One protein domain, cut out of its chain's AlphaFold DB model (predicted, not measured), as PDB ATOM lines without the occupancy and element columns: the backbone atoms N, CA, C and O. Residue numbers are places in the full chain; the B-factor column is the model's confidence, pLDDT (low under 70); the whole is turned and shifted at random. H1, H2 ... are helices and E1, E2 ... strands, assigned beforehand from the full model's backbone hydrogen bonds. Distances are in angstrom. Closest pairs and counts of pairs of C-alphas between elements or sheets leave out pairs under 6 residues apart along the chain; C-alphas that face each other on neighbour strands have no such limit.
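Overview. This is residues 303 to 365 and 376 to 406 of the 855 residues of the protein "Phosphoenolpyruvate synthase" of Acidobacteria bacterium (UniProt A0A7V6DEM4). A twisted sheet of four strands has one long helix, H3, laid across one face, while the short helix H1 covers part of E1 on the opposite face. E5 and the short helix H2 lie beyond one end of this sheet and add to the length. The printed part has 94 residues, in the order E1 E2 H1 E3 E4 E5 H2 H3. The sheet order is E1 E2 E3 E4, all antiparallel, and the class is mixed, helices and strands. The whole is compact, with a radius of gyration of the C-alphas of 13.7 A, but elongated, spanning 41 by 26 by 23 A.

Along the chain. E1, residues 303 to 312, begins with C-alpha 303 at (29.182, -44.719, 22.508), is 21.7 A long and bends by 85 degrees at residue 309. E2, residues 315 to 324, is 28.2 A long. E3 is residues 338 to 342, E4 residues 349 to 353 and E5 residues 359 to 363. H1 is residues 328 to 331 and H2 residues 377 to 380. H3, residues 386 to 403, is 25.5 A long and ends with C-alpha 403 at (40.973, -35.362, 5.588).

Arrangement. Hairpin E1 and E2 has N 307 and O 319 at 2.8 A. Between E2 and E3, N 320 and O 340 are 2.9 A apart. Hairpin E3 and E4 has N 341 and O 351 at 2.9 A. H3 is on the sheet at a height of 8.4 A, over E1, E2 and E3, and runs across the strands, at 64 degrees to E1 on the local plane; its closest C-alphas to E2 are Ala 389 and Val 320, 6.4 A. H1 is over E1 on the opposite face, at a height of 7.2 A. E5 pairs with no named strand; its closest C-alphas to E2 are Ala 360 and Arg 324, 5.4 A. H2 is not on the sheet, and is only just apart from E5, closest 8.3 A. In H3, 13 of 14 O i to N i+4 pairs are within hydrogen-bond range; H1 and H2 are too short for such a pair.

Size, cuts and confidence. The C-alphas farthest apart, Gly 314 and Gly 365, are 44.7 A apart. Residues 366 to 375 are not printed, and C-alphas 365 and 376 are 23.3 A apart across the cut. Of the links that are printed whole, none is long. The mean pLDDT of the printed part is 84.4; residues 311 to 314, 329 to 334 and 376 to 380 are under 70.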
ATOM      1  N   ALA A 303      27.956 -44.981  23.243       93.56
ATOM      2  CA  ALA A 303      29.182 -44.719  22.508       93.56
ATOM      3  C   ALA A 303      29.324 -45.725  21.373       93.56
ATOM      4  O   ALA A 303      28.603 -46.722  21.317       93.56
ATOM      5  N   GLY A 304      30.265 -45.487  20.474       90.62
ATOM      6  CA  GLY A 304      30.558 -46.444  19.425       90.62
ATOM      7  C   GLY A 304      31.468 -45.875  18.360       90.62
ATOM      8  O   GLY A 304      32.294 -45.001  18.630       90.62
ATOM      9  N   VAL A 305      31.319 -46.408  17.153       89.88
ATOM     10  CA  VAL A 305      32.227 -46.154  16.037       89.88
ATOM     11  C   VAL A 305      31.430 -45.753  14.803       89.88
ATOM     12  O   VAL A 305      30.359 -46.297  14.542       89.88
ATOM     13  N   ALA A 306      31.920 -44.774  14.051       92.06
ATOM     14  CA  ALA A 306      31.357 -44.358  12.778       92.06
ATOM     15  C   ALA A 306      32.393 -44.533  11.665       92.06
ATOM     16  O   ALA A 306      33.459 -43.929  11.699       92.06
ATOM     17  N   TYR A 307      32.047 -45.327  10.658       90.19
ATOM     18  CA  TYR A 307      32.844 -45.542   9.456       90.19
ATOM     19  C   TYR A 307      32.251 -44.732   8.313       90.19
ATOM     20  O   TYR A 307      31.079 -44.921   7.985       90.19
ATOM     21  N   THR A 308      33.015 -43.858   7.660       90.75
ATOM     22  CA  THR A 308      32.464 -43.036   6.568       90.75
ATOM     23  C   THR A 308      32.426 -43.766   5.227       90.75
ATOM     24  O   THR A 308      31.554 -43.471   4.406       90.75
ATOM     25  N   ALA A 309      33.302 -44.757   5.020       85.94
ATOM     26  CA  ALA A 309      33.462 -45.490   3.764       85.94
ATOM     27  C   ALA A 309      33.497 -47.021   3.960       85.94
ATOM     28  O   ALA A 309      34.366 -47.723   3.440       85.94
ATOM     29  N   PHE A 310      32.527 -47.567   4.691       78.88
ATOM     30  CA  PHE A 310      32.420 -49.000   4.953       78.88
ATOM     31  C   PHE A 310      31.823 -49.772   3.757       78.88
ATOM     32  O   PHE A 310      30.772 -49.370   3.250       78.88
ATOM     33  N   PRO A 311      32.439 -50.869   3.278       68.62
ATOM     34  CA  PRO A 311      31.919 -51.636   2.146       68.62
ATOM     35  C   PRO A 311      30.684 -52.459   2.550       68.62
ATOM     36  O   PRO A 311      30.795 -53.528   3.143       68.62
ATOM     37  N   VAL A 312      29.495 -51.981   2.184       67.12
ATOM     38  CA  VAL A 312      28.225 -52.709   2.345       67.12
ATOM     39  C   VAL A 312      27.755 -53.141   0.961       67.12
ATOM     40  O   VAL A 312      27.553 -52.296   0.090       67.12
ATOM     41  N   ASP A 313      27.633 -54.451   0.734       65.75
ATOM     42  CA  ASP A 313      27.279 -55.040  -0.572       65.75
ATOM     43  C   ASP A 313      28.184 -54.561  -1.728       65.75
ATOM     44  O   ASP A 313      27.743 -54.344  -2.855       65.75
ATOM     45  N   GLY A 314      29.469 -54.329  -1.433       64.25
ATOM     46  CA  GLY A 314      30.452 -53.818  -2.396       64.25
ATOM     47  C   GLY A 314      30.368 -52.310  -2.674       64.25
ATOM     48  O   GLY A 314      31.165 -51.794  -3.455       64.25
ATOM     49  N   VAL A 315      29.453 -51.583  -2.024       73.44
ATOM     50  CA  VAL A 315      29.310 -50.125  -2.147       73.44
ATOM     51  C   VAL A 315      29.783 -49.445  -0.856       73.44
ATOM     52  O   VAL A 315      29.318 -49.810   0.223       73.44
ATOM     53  N   PRO A 316      30.667 -48.431  -0.919       81.56
ATOM     54  CA  PRO A 316      31.072 -47.688   0.270       81.56
ATOM     55  C   PRO A 316      29.891 -46.874   0.820       81.56
ATOM     56  O   PRO A 316      29.370 -45.971   0.158       81.56
ATOM     57  N   ARG A 317      29.475 -47.201   2.040       88.94
ATOM     58  CA  ARG A 317      28.391 -46.575   2.805       88.94
ATOM     59  C   ARG A 317      28.937 -46.030   4.120       88.94
ATOM     60  O   ARG A 317      29.978 -46.473   4.594       88.94
ATOM     61  N   THR A 318      28.218 -45.094   4.722       92.50
ATOM     62  CA  THR A 318      28.539 -44.652   6.082       92.50
ATOM     63  C   THR A 318      27.800 -45.539   7.073       92.50
ATOM     64  O   THR A 318      26.601 -45.750   6.919       92.50
ATOM     65  N   VAL A 319      28.498 -46.083   8.065       90.62
ATOM     66  CA  VAL A 319      27.925 -46.983   9.071       90.62
ATOM     67  C   VAL A 319      28.219 -46.432  10.454       90.62
ATOM     68  O   VAL A 319      29.378 -46.233  10.799       90.62
ATOM     69  N   VAL A 320      27.172 -46.203  11.242       93.00
ATOM     70  CA  VAL A 320      27.273 -45.813  12.652       93.00
ATOM     71  C   VAL A 320      26.896 -47.013  13.505       93.00
ATOM     72  O   VAL A 320      25.784 -47.527  13.389       93.00
ATOM     73  N   GLN A 321      27.826 -47.456  14.342       91.19
ATOM     74  CA  GLN A 321      27.641 -48.517  15.322       91.19
ATOM     75  C   GLN A 321      27.534 -47.928  16.726       91.19
ATOM     76  O   GLN A 321      28.307 -47.035  17.065       91.19
ATOM     77  N   ALA A 322      26.602 -48.428  17.537       91.38
ATOM     78  CA  ALA A 322      26.335 -47.913  18.876       91.38
ATOM     79  C   ALA A 322      26.152 -49.029  19.914       91.38
ATOM     80  O   ALA A 322      25.407 -49.987  19.703       91.38
ATOM     81  N   VAL A 323      26.779 -48.842  21.072       89.94
ATOM     82  CA  VAL A 323      26.593 -49.640  22.288       89.94
ATOM     83  C   VAL A 323      26.190 -48.749  23.459       89.94
ATOM     84  O   VAL A 323      26.432 -47.540  23.473       89.94
ATOM     85  N   ARG A 324      25.549 -49.347  24.462       90.00
ATOM     86  CA  ARG A 324      25.173 -48.670  25.707       90.00
ATOM     87  C   ARG A 324      26.386 -48.506  26.620       90.00
ATOM     88  O   ARG A 324      27.137 -49.452  26.845       90.00
ATOM     89  N   GLY A 325      26.506 -47.333  27.235       90.12
ATOM     90  CA  GLY A 325      27.638 -47.015  28.101       90.12
ATOM     91  C   GLY A 325      28.902 -46.652  27.316       90.12
ATOM     92  O   GLY A 325      28.834 -46.047  26.248       90.12
ATOM     93  N   LEU A 326      30.061 -47.007  27.869       88.31
ATOM     94  CA  LEU A 326      31.375 -46.762  27.279       88.31
ATOM     95  C   LEU A 326      31.606 -47.642  26.042       88.31
ATOM     96  O   LEU A 326      31.251 -48.818  26.026       88.31
ATOM     97  N   GLY A 327      32.296 -47.093  25.039       79.69
ATOM     98  CA  GLY A 327      32.504 -47.731  23.731       79.69
ATOM     99  C   GLY A 327      33.423 -48.957  23.723       79.69
ATOM    100  O   GLY A 327      33.661 -49.512  22.657       79.69
ATOM    101  N   ILE A 328      33.923 -49.404  24.882       74.62
ATOM    102  CA  ILE A 328      34.847 -50.545  24.997       74.62
ATOM    103  C   ILE A 328      34.243 -51.795  24.349       74.62
ATOM    104  O   ILE A 328      34.906 -52.430  23.538       74.62
ATOM    105  N   ALA A 329      32.963 -52.070  24.630       67.44
ATOM    106  CA  ALA A 329      32.266 -53.254  24.128       67.44
ATOM    107  C   ALA A 329      32.084 -53.268  22.598       67.44
ATOM    108  O   ALA A 329      31.966 -54.333  21.996       67.44
ATOM    109  N   ALA A 330      32.058 -52.090  21.960       64.62
ATOM    110  CA  ALA A 330      32.013 -51.984  20.501       64.62
ATOM    111  C   ALA A 330      33.386 -52.246  19.864       64.62
ATOM    112  O   ALA A 330      33.461 -52.720  18.735       64.62
ATOM    113  N   VAL A 331      34.469 -51.926  20.578       63.19
ATOM    114  CA  VAL A 331      35.844 -52.018  20.071       63.19
ATOM    115  C   VAL A 331      36.447 -53.406  20.307       63.19
ATOM    116  O   VAL A 331      37.159 -53.911  19.439       63.19
ATOM    117  N   ASP A 332      36.168 -54.032  21.455       62.34
ATOM    118  CA  ASP A 332      36.675 -55.367  21.808       62.34
ATOM    119  C   ASP A 332      35.829 -56.525  21.240       62.34
ATOM    120  O   ASP A 332      36.271 -57.671  21.260       62.34
ATOM    121  N   GLY A 333      34.652 -56.228  20.676       60.94
ATOM    122  CA  GLY A 333      33.765 -57.211  20.047       60.94
ATOM    123  C   GLY A 333      32.939 -58.049  21.028       60.94
ATOM    124  O   GLY A 333      32.330 -59.031  20.605       60.94
ATOM    125  N   SER A 334      32.892 -57.669  22.310       65.88
ATOM    126  CA  SER A 334      32.144 -58.392  23.354       65.88
ATOM    127  C   SER A 334      30.623 -58.172  23.317       65.88
ATOM    128  O   SER A 334      29.877 -58.855  24.024       65.88
ATOM    129  N   ALA A 335      30.128 -57.247  22.487       71.38
ATOM    130  CA  ALA A 335      28.701 -57.029  22.247       71.38
ATOM    131  C   ALA A 335      28.400 -56.836  20.752       71.38
ATOM    132  O   ALA A 335      29.209 -56.269  20.025       71.38
ATOM    133  N   GLU A 336      27.209 -57.251  20.298       77.88
ATOM    134  CA  GLU A 336      26.726 -56.925  18.947       77.88
ATOM    135  C   GLU A 336      26.114 -55.507  18.991       77.88
ATOM    136  O   GLU A 336      25.105 -55.314  19.683       77.88
ATOM    137  N   PRO A 337      26.706 -54.498  18.319       84.38
ATOM    138  CA  PRO A 337      26.235 -53.118  18.378       84.38
ATOM    139  C   PRO A 337      24.968 -52.908  17.541       84.38
ATOM    140  O   PRO A 337      24.709 -53.610  16.561       84.38
ATOM    141  N   ASP A 338      24.196 -51.877  17.883       89.75
ATOM    142  CA  ASP A 338      23.196 -51.342  16.958       89.75
ATOM    143  C   ASP A 338      23.900 -50.712  15.758       89.75
ATOM    144  O   ASP A 338      24.938 -50.082  15.921       89.75
ATOM    145  N   SER A 339      23.342 -50.857  14.557       89.88
ATOM    146  CA  SER A 339      23.945 -50.384  13.314       89.88
ATOM    147  C   SER A 339      22.962 -49.562  12.486       89.88
ATOM    148  O   SER A 339      21.835 -49.991  12.224       89.88
ATOM    149  N   PHE A 340      23.418 -48.396  12.035       92.69
ATOM    150  CA  PHE A 340      22.697 -47.471  11.165       92.69
ATOM    151  C   PHE A 340      23.518 -47.241   9.898       92.69
ATOM    152  O   PHE A 340      24.664 -46.797   9.965       92.69
ATOM    153  N   VAL A 341      22.943 -47.552   8.736       91.62
ATOM    154  CA  VAL A 341      23.623 -47.464   7.437       91.62
ATOM    155  C   VAL A 341      23.075 -46.280   6.659       91.62
ATOM    156  O   VAL A 341      21.890 -46.252   6.336       91.62
ATOM    157  N   PHE A 342      23.940 -45.342   6.295       93.12
ATOM    158  CA  PHE A 342      23.608 -44.140   5.542       93.12
ATOM    159  C   PHE A 342      24.190 -44.180   4.126       93.12
ATOM    160  O   PHE A 342      25.260 -44.741   3.860       93.12
ATOM    161  N   ASP A 343      23.485 -43.540   3.197       91.12
ATOM    162  CA  ASP A 343      24.038 -43.191   1.896       91.12
ATOM    163  C   ASP A 343      25.162 -42.167   2.083       91.12
ATOM    164  O   ASP A 343      24.918 -41.069   2.577       91.12
ATOM    165  N   ARG A 344      26.381 -42.504   1.658       84.00
ATOM    166  CA  ARG A 344      27.561 -41.647   1.844       84.00
ATOM    167  C   ARG A 344      27.457 -40.298   1.117       84.00
ATOM    168  O   ARG A 344      28.087 -39.338   1.534       84.00
ATOM    169  N   ARG A 345      26.688 -40.203   0.021       82.06
ATOM    170  CA  ARG A 345      26.575 -38.974  -0.792       82.06
ATOM    171  C   ARG A 345      25.366 -38.130  -0.413       82.06
ATOM    172  O   ARG A 345      25.456 -36.912  -0.357       82.06
ATOM    173  N   LYS A 346      24.216 -38.777  -0.230       84.94
ATOM    174  CA  LYS A 346      22.926 -38.128   0.042       84.94
ATOM    175  C   LYS A 346      22.645 -37.981   1.535       84.94
ATOM    176  O   LYS A 346      21.693 -37.297   1.891       84.94
ATOM    177  N   GLY A 347      23.399 -38.674   2.388       87.94
ATOM    178  CA  GLY A 347      23.254 -38.648   3.841       87.94
ATOM    179  C   GLY A 347      21.964 -39.274   4.375       87.94
ATOM    180  O   GLY A 347      21.645 -39.092   5.544       87.94
ATOM    181  N   ARG A 348      21.204 -39.990   3.534       92.56
ATOM    182  CA  ARG A 348      19.914 -40.601   3.892       92.56
ATOM    183  C   ARG A 348      20.126 -41.938   4.598       92.56
ATOM    184  O   ARG A 348      20.886 -42.759   4.086       92.56
ATOM    185  N   LEU A 349      19.398 -42.199   5.685       93.19
ATOM    186  CA  LEU A 349      19.346 -43.519   6.320       93.19
ATOM    187  C   LEU A 349      18.763 -44.563   5.351       93.19
ATOM    188  O   LEU A 349      17.730 -44.346   4.717       93.19
ATOM    189  N   LEU A 350      19.453 -45.690   5.209       90.62
ATOM    190  CA  LEU A 350      19.118 -46.771   4.280       90.62
ATOM    191  C   LEU A 350      18.692 -48.043   5.004       90.62
ATOM    192  O   LEU A 350      17.786 -48.729   4.539       90.62
ATOM    193  N   ALA A 351      19.349 -48.365   6.118       89.00
ATOM    194  CA  ALA A 351      19.040 -49.546   6.909       89.00
ATOM    195  C   ALA A 351      19.361 -49.318   8.385       89.00
ATOM    196  O   ALA A 351      20.247 -48.535   8.729       89.00
ATOM    197  N   ARG A 352      18.654 -50.057   9.241       90.69
ATOM    198  CA  ARG A 352      18.919 -50.152  10.674       90.69
ATOM    199  C   ARG A 352      18.902 -51.613  11.094       90.69
ATOM    200  O   ARG A 352      18.030 -52.369  10.662       90.69
ATOM    201  N   LYS A 353      19.845 -51.999  11.939       86.50
ATOM    202  CA  LYS A 353      19.918 -53.327  12.540       86.50
ATOM    203  C   LYS A 353      20.141 -53.158  14.034       86.50
ATOM    204  O   LYS A 353      21.049 -52.444  14.439       86.50
ATOM    205  N   ARG A 354      19.314 -53.817  14.841       85.25
ATOM    206  CA  ARG A 354      19.496 -53.857  16.293       85.25
ATOM    207  C   ARG A 354      20.487 -54.959  16.650       85.25
ATOM    208  O   ARG A 354      20.351 -56.076  16.142       85.25
ATOM    209  N   GLY A 355      21.435 -54.640  17.515       79.69
ATOM    210  CA  GLY A 355      22.368 -55.599  18.085       79.69
ATOM    211  C   GLY A 355      21.857 -56.203  19.395       79.69
ATOM    212  O   GLY A 355      20.893 -55.724  19.994       79.69
ATOM    213  N   VAL A 356      22.472 -57.296  19.841       79.00
ATOM    214  CA  VAL A 356      22.155 -57.937  21.123       79.00
ATOM    215  C   VAL A 356      23.162 -57.483  22.176       79.00
ATOM    216  O   VAL A 356      24.324 -57.885  22.151       79.00
ATOM    217  N   GLN A 357      22.697 -56.680  23.136       80.25
ATOM    218  CA  GLN A 357      23.519 -56.118  24.212       80.25
ATOM    219  C   GLN A 357      22.980 -56.577  25.571       80.25
ATOM    220  O   GLN A 357      21.938 -56.112  26.027       80.25
ATOM    221  N   ARG A 358      23.675 -57.522  26.215       78.25
ATOM    222  CA  ARG A 358      23.279 -58.070  27.530       78.25
ATOM    223  C   ARG A 358      23.880 -57.306  28.704       78.25
ATOM    224  O   ARG A 358      23.353 -57.358  29.810       78.25
ATOM    225  N   GLU A 359      24.962 -56.582  28.457       83.12
ATOM    226  CA  GLU A 359      25.696 -55.811  29.452       83.12
ATOM    227  C   GLU A 359      26.059 -54.443  28.872       83.12
ATOM    228  O   GLU A 359      26.174 -54.279  27.657       83.12
ATOM    229  N   ALA A 360      26.243 -53.459  29.747       85.50
ATOM    230  CA  ALA A 360      26.814 -52.161  29.415       85.50
ATOM    231  C   ALA A 360      28.050 -51.908  30.277       85.50
ATOM    232  O   ALA A 360      28.056 -52.207  31.474       85.50
ATOM    233  N   VAL A 361      29.080 -51.303  29.687       86.88
ATOM    234  CA  VAL A 361      30.283 -50.891  30.418       86.88
ATOM    235  C   VAL A 361      30.085 -49.473  30.940       86.88
ATOM    236  O   VAL A 361      29.716 -48.577  30.183       86.88
ATOM    237  N   ARG A 362      30.331 -49.241  32.228       89.12
ATOM    238  CA  ARG A 362      30.223 -47.918  32.865       89.12
ATOM    239  C   ARG A 362      31.473 -47.596  33.673       89.12
ATOM    240  O   ARG A 362      32.251 -48.493  33.989       89.12
ATOM    241  N   CYS A 363      31.658 -46.324  34.020       86.00
ATOM    242  CA  CYS A 363      32.637 -45.933  35.032       86.00
ATOM    243  C   CYS A 363      32.288 -46.615  36.362       86.00
ATOM    244  O   CYS A 363      31.124 -46.624  36.771       86.00
ATOM    245  N   ALA A 364      33.282 -47.208  37.018       83.81
ATOM    246  CA  ALA A 364      33.124 -47.666  38.391       83.81
ATOM    247  C   ALA A 364      32.978 -46.457  39.334       83.81
ATOM    248  O   ALA A 364      33.424 -45.357  39.014       83.81
ATOM    249  N   GLY A 365      32.387 -46.655  40.519       74.62
ATOM    250  CA  GLY A 365      32.248 -45.579  41.514       74.62
ATOM    251  C   GLY A 365      33.588 -45.018  42.018       74.62
ATOM    252  O   GLY A 365      33.631 -43.907  42.537       74.62
ATOM    253  N   GLY A 376      15.158 -56.068  31.526       68.62
ATOM    254  CA  GLY A 376      13.844 -55.537  31.159       68.62
ATOM    255  C   GLY A 376      13.840 -54.730  29.848       68.62
ATOM    256  O   GLY A 376      14.692 -54.950  28.986       68.62
ATOM    257  N   PRO A 377      12.919 -53.758  29.688       63.78
ATOM    258  CA  PRO A 377      12.754 -52.978  28.452       63.78
ATOM    259  C   PRO A 377      14.022 -52.240  27.989       63.78
ATOM    260  O   PRO A 377      14.191 -51.955  26.804       63.78
ATOM    261  N   ALA A 378      14.942 -51.947  28.914       64.25
ATOM    262  CA  ALA A 378      16.212 -51.292  28.618       64.25
ATOM    263  C   ALA A 378      17.189 -52.180  27.824       64.25
ATOM    264  O   ALA A 378      18.038 -51.640  27.120       64.25
ATOM    265  N   ALA A 379      17.075 -53.510  27.907       66.06
ATOM    266  CA  ALA A 379      17.856 -54.433  27.080       66.06
ATOM    267  C   ALA A 379      17.284 -54.572  25.654       66.06
ATOM    268  O   ALA A 379      18.004 -54.946  24.732       66.06
ATOM    269  N   GLU A 380      15.998 -54.260  25.461       69.94
ATOM    270  CA  GLU A 380      15.293 -54.456  24.184       69.94
ATOM    271  C   GLU A 380      15.249 -53.203  23.293       69.94
ATOM    272  O   GLU A 380      15.056 -53.310  22.073       69.94
ATOM    273  N   ALA A 381      15.435 -52.021  23.888       79.75
ATOM    274  CA  ALA A 381      15.504 -50.742  23.188       79.75
ATOM    275  C   ALA A 381      16.869 -50.537  22.487       79.75
ATOM    276  O   ALA A 381      17.877 -51.085  22.942       79.75
ATOM    277  N   PRO A 382      16.953 -49.705  21.433       85.00
ATOM    278  CA  PRO A 382      18.234 -49.315  20.842       85.00
ATOM    279  C   PRO A 382      19.040 -48.401  21.784       85.00
ATOM    280  O   PRO A 382      18.475 -47.696  22.627       85.00
ATOM    281  N   ALA A 383      20.365 -48.412  21.652       89.06
ATOM    282  CA  ALA A 383      21.295 -47.569  22.400       89.06
ATOM    283  C   ALA A 383      21.112 -46.074  22.076       89.06
ATOM    284  O   ALA A 383      21.202 -45.227  22.973       89.06
ATOM    285  N   ILE A 384      20.820 -45.762  20.809       93.56
ATOM    286  CA  ILE A 384      20.620 -44.402  20.291       93.56
ATOM    287  C   ILE A 384      19.438 -44.333  19.316       93.56
ATOM    288  O   ILE A 384      19.039 -45.345  18.735       93.56
ATOM    289  N   GLY A 385      18.888 -43.132  19.135       92.94
ATOM    290  CA  GLY A 385      17.867 -42.846  18.121       92.94
ATOM    291  C   GLY A 385      18.444 -42.516  16.737       92.94
ATOM    292  O   GLY A 385      19.646 -42.315  16.573       92.94
ATOM    293  N   GLU A 386      17.571 -42.408  15.730       93.75
ATOM    294  CA  GLU A 386      17.977 -42.074  14.353       93.75
ATOM    295  C   GLU A 386      18.549 -40.653  14.227       93.75
ATOM    296  O   GLU A 386      19.525 -40.452  13.510       93.75
ATOM    297  N   GLU A 387      17.998 -39.676  14.954       94.06
ATOM    298  CA  GLU A 387      18.504 -38.293  14.955       94.06
ATOM    299  C   GLU A 387      19.920 -38.194  15.541       94.06
ATOM    300  O   GLU A 387      20.780 -37.469  15.032       94.06
ATOM    301  N   GLU A 388      20.195 -38.976  16.585       95.62
ATOM    302  CA  GLU A 388      21.519 -39.059  17.198       95.62
ATOM    303  C   GLU A 388      22.511 -39.735  16.246       95.62
ATOM    304  O   GLU A 388      23.606 -39.217  16.029       95.62
ATOM    305  N   ALA A 389      22.104 -40.831  15.592       95.56
ATOM    306  CA  ALA A 389      22.914 -41.501  14.575       95.56
ATOM    307  C   ALA A 389      23.220 -40.579  13.380       95.56
ATOM    308  O   ALA A 389      24.352 -40.545  12.895       95.56
ATOM    309  N   GLN A 390      22.241 -39.784  12.933       96.06
ATOM    310  CA  GLN A 390      22.427 -38.779  11.884       96.06
ATOM    311  C   GLN A 390      23.415 -37.688  12.318       96.06
ATOM    312  O   GLN A 390      24.243 -37.252  11.516       96.06
ATOM    313  N   THR A 391      23.360 -37.262  13.582       96.31
ATOM    314  CA  THR A 391      24.289 -36.268  14.141       96.31
ATOM    315  C   THR A 391      25.720 -36.799  14.157       96.31
ATOM    316  O   THR A 391      26.637 -36.106  13.716       96.31
ATOM    317  N   VAL A 392      25.912 -38.047  14.593       96.69
ATOM    318  CA  VAL A 392      27.213 -38.730  14.549       96.69
ATOM    319  C   VAL A 392      27.740 -38.802  13.112       96.69
ATOM    320  O   VAL A 392      28.873 -38.393  12.852       96.69
ATOM    321  N   ALA A 393      26.916 -39.261  12.164       95.88
ATOM    322  CA  ALA A 393      27.300 -39.363  10.757       95.88
ATOM    323  C   ALA A 393      27.694 -37.995  10.170       95.88
ATOM    324  O   ALA A 393      28.711 -37.883   9.488       95.88
ATOM    325  N   ALA A 394      26.950 -36.935  10.499       95.31
ATOM    326  CA  ALA A 394      27.250 -35.578  10.054       95.31
ATOM    327  C   ALA A 394      28.596 -35.056  10.584       95.31
ATOM    328  O   ALA A 394      29.334 -34.406   9.840       95.31
ATOM    329  N   LEU A 395      28.944 -35.347  11.843       95.94
ATOM    330  CA  LEU A 395      30.259 -35.000  12.395       95.94
ATOM    331  C   LEU A 395      31.382 -35.772  11.690       95.94
ATOM    332  O   LEU A 395      32.394 -35.170  11.325       95.94
ATOM    333  N   ALA A 396      31.182 -37.066  11.428       95.00
ATOM    334  CA  ALA A 396      32.150 -37.892  10.712       95.00
ATOM    335  C   ALA A 396      32.372 -37.410   9.263       95.00
ATOM    336  O   ALA A 396      33.517 -37.302   8.827       95.00
ATOM    337  N   TRP A 397      31.316 -37.020   8.537       94.50
ATOM    338  CA  TRP A 397      31.443 -36.453   7.184       94.50
ATOM    339  C   TRP A 397      32.167 -35.109   7.158       94.50
ATOM    340  O   TRP A 397      32.914 -34.831   6.222       94.50
ATOM    341  N   ARG A 398      31.973 -34.263   8.179       94.56
ATOM    342  CA  ARG A 398      32.719 -33.000   8.294       94.56
ATOM    343  C   ARG A 398      34.218 -33.245   8.441       94.56
ATOM    344  O   ARG A 398      34.997 -32.518   7.833       94.56
ATOM    345  N   LEU A 399      34.610 -34.257   9.216       92.62
ATOM    346  CA  LEU A 399      36.009 -34.667   9.342       92.62
ATOM    347  C   LEU A 399      36.534 -35.256   8.028       92.62
ATOM    348  O   LEU A 399      37.577 -34.829   7.543       92.62
ATOM    349  N   GLU A 400      35.784 -36.169   7.405       91.06
ATOM    350  CA  GLU A 400      36.151 -36.786   6.122       91.06
ATOM    351  C   GLU A 400      36.350 -35.736   5.023       91.06
ATOM    352  O   GLU A 400      37.289 -35.837   4.240       91.06
ATOM    353  N   GLY A 401      35.521 -34.688   4.991       87.44
ATOM    354  CA  GLY A 401      35.659 -33.589   4.035       87.44
ATOM    355  C   GLY A 401      36.971 -32.805   4.162       87.44
ATOM    356  O   GLY A 401      37.429 -32.243   3.171       87.44
ATOM    357  N   VAL A 402      37.581 -32.774   5.353       84.25
ATOM    358  CA  VAL A 402      38.886 -32.132   5.590       84.25
ATOM    359  C   VAL A 402      40.036 -33.094   5.306       84.25
ATOM    360  O   VAL A 402      41.027 -32.692   4.700       84.25
ATOM    361  N   VAL A 403      39.904 -34.359   5.717       82.31
ATOM    362  CA  VAL A 403      40.973 -35.362   5.588       82.31
ATOM    363  C   VAL A 403      41.094 -35.896   4.152       82.31
ATOM    364  O   VAL A 403      42.196 -36.161   3.682       82.31
ATOM    365  N   GLY A 404      39.984 -36.000   3.415       81.62
ATOM    366  CA  GLY A 404      39.963 -36.401   2.002       81.62
ATOM    367  C   GLY A 404      39.958 -37.914   1.744       81.62
ATOM    368  O   GLY A 404      39.952 -38.335   0.586       81.62
ATOM    369  N   GLU A 405      39.908 -38.738   2.789       82.81
ATOM    370  CA  GLU A 405      39.812 -40.202   2.719       82.81
ATOM    371  C   GLU A 405      38.779 -40.748   3.716       82.81
ATOM    372  O   GLU A 405      38.292 -40.025   4.583       82.81
ATOM    373  N   GLY A 406      38.409 -42.025   3.560       85.31
ATOM    374  CA  GLY A 406      37.461 -42.683   4.459       85.31
ATOM    375  C   GLY A 406      37.996 -42.741   5.889       85.31
ATOM    376  O   GLY A 406      39.164 -43.066   6.093       85.31
TER     377      GLY A 406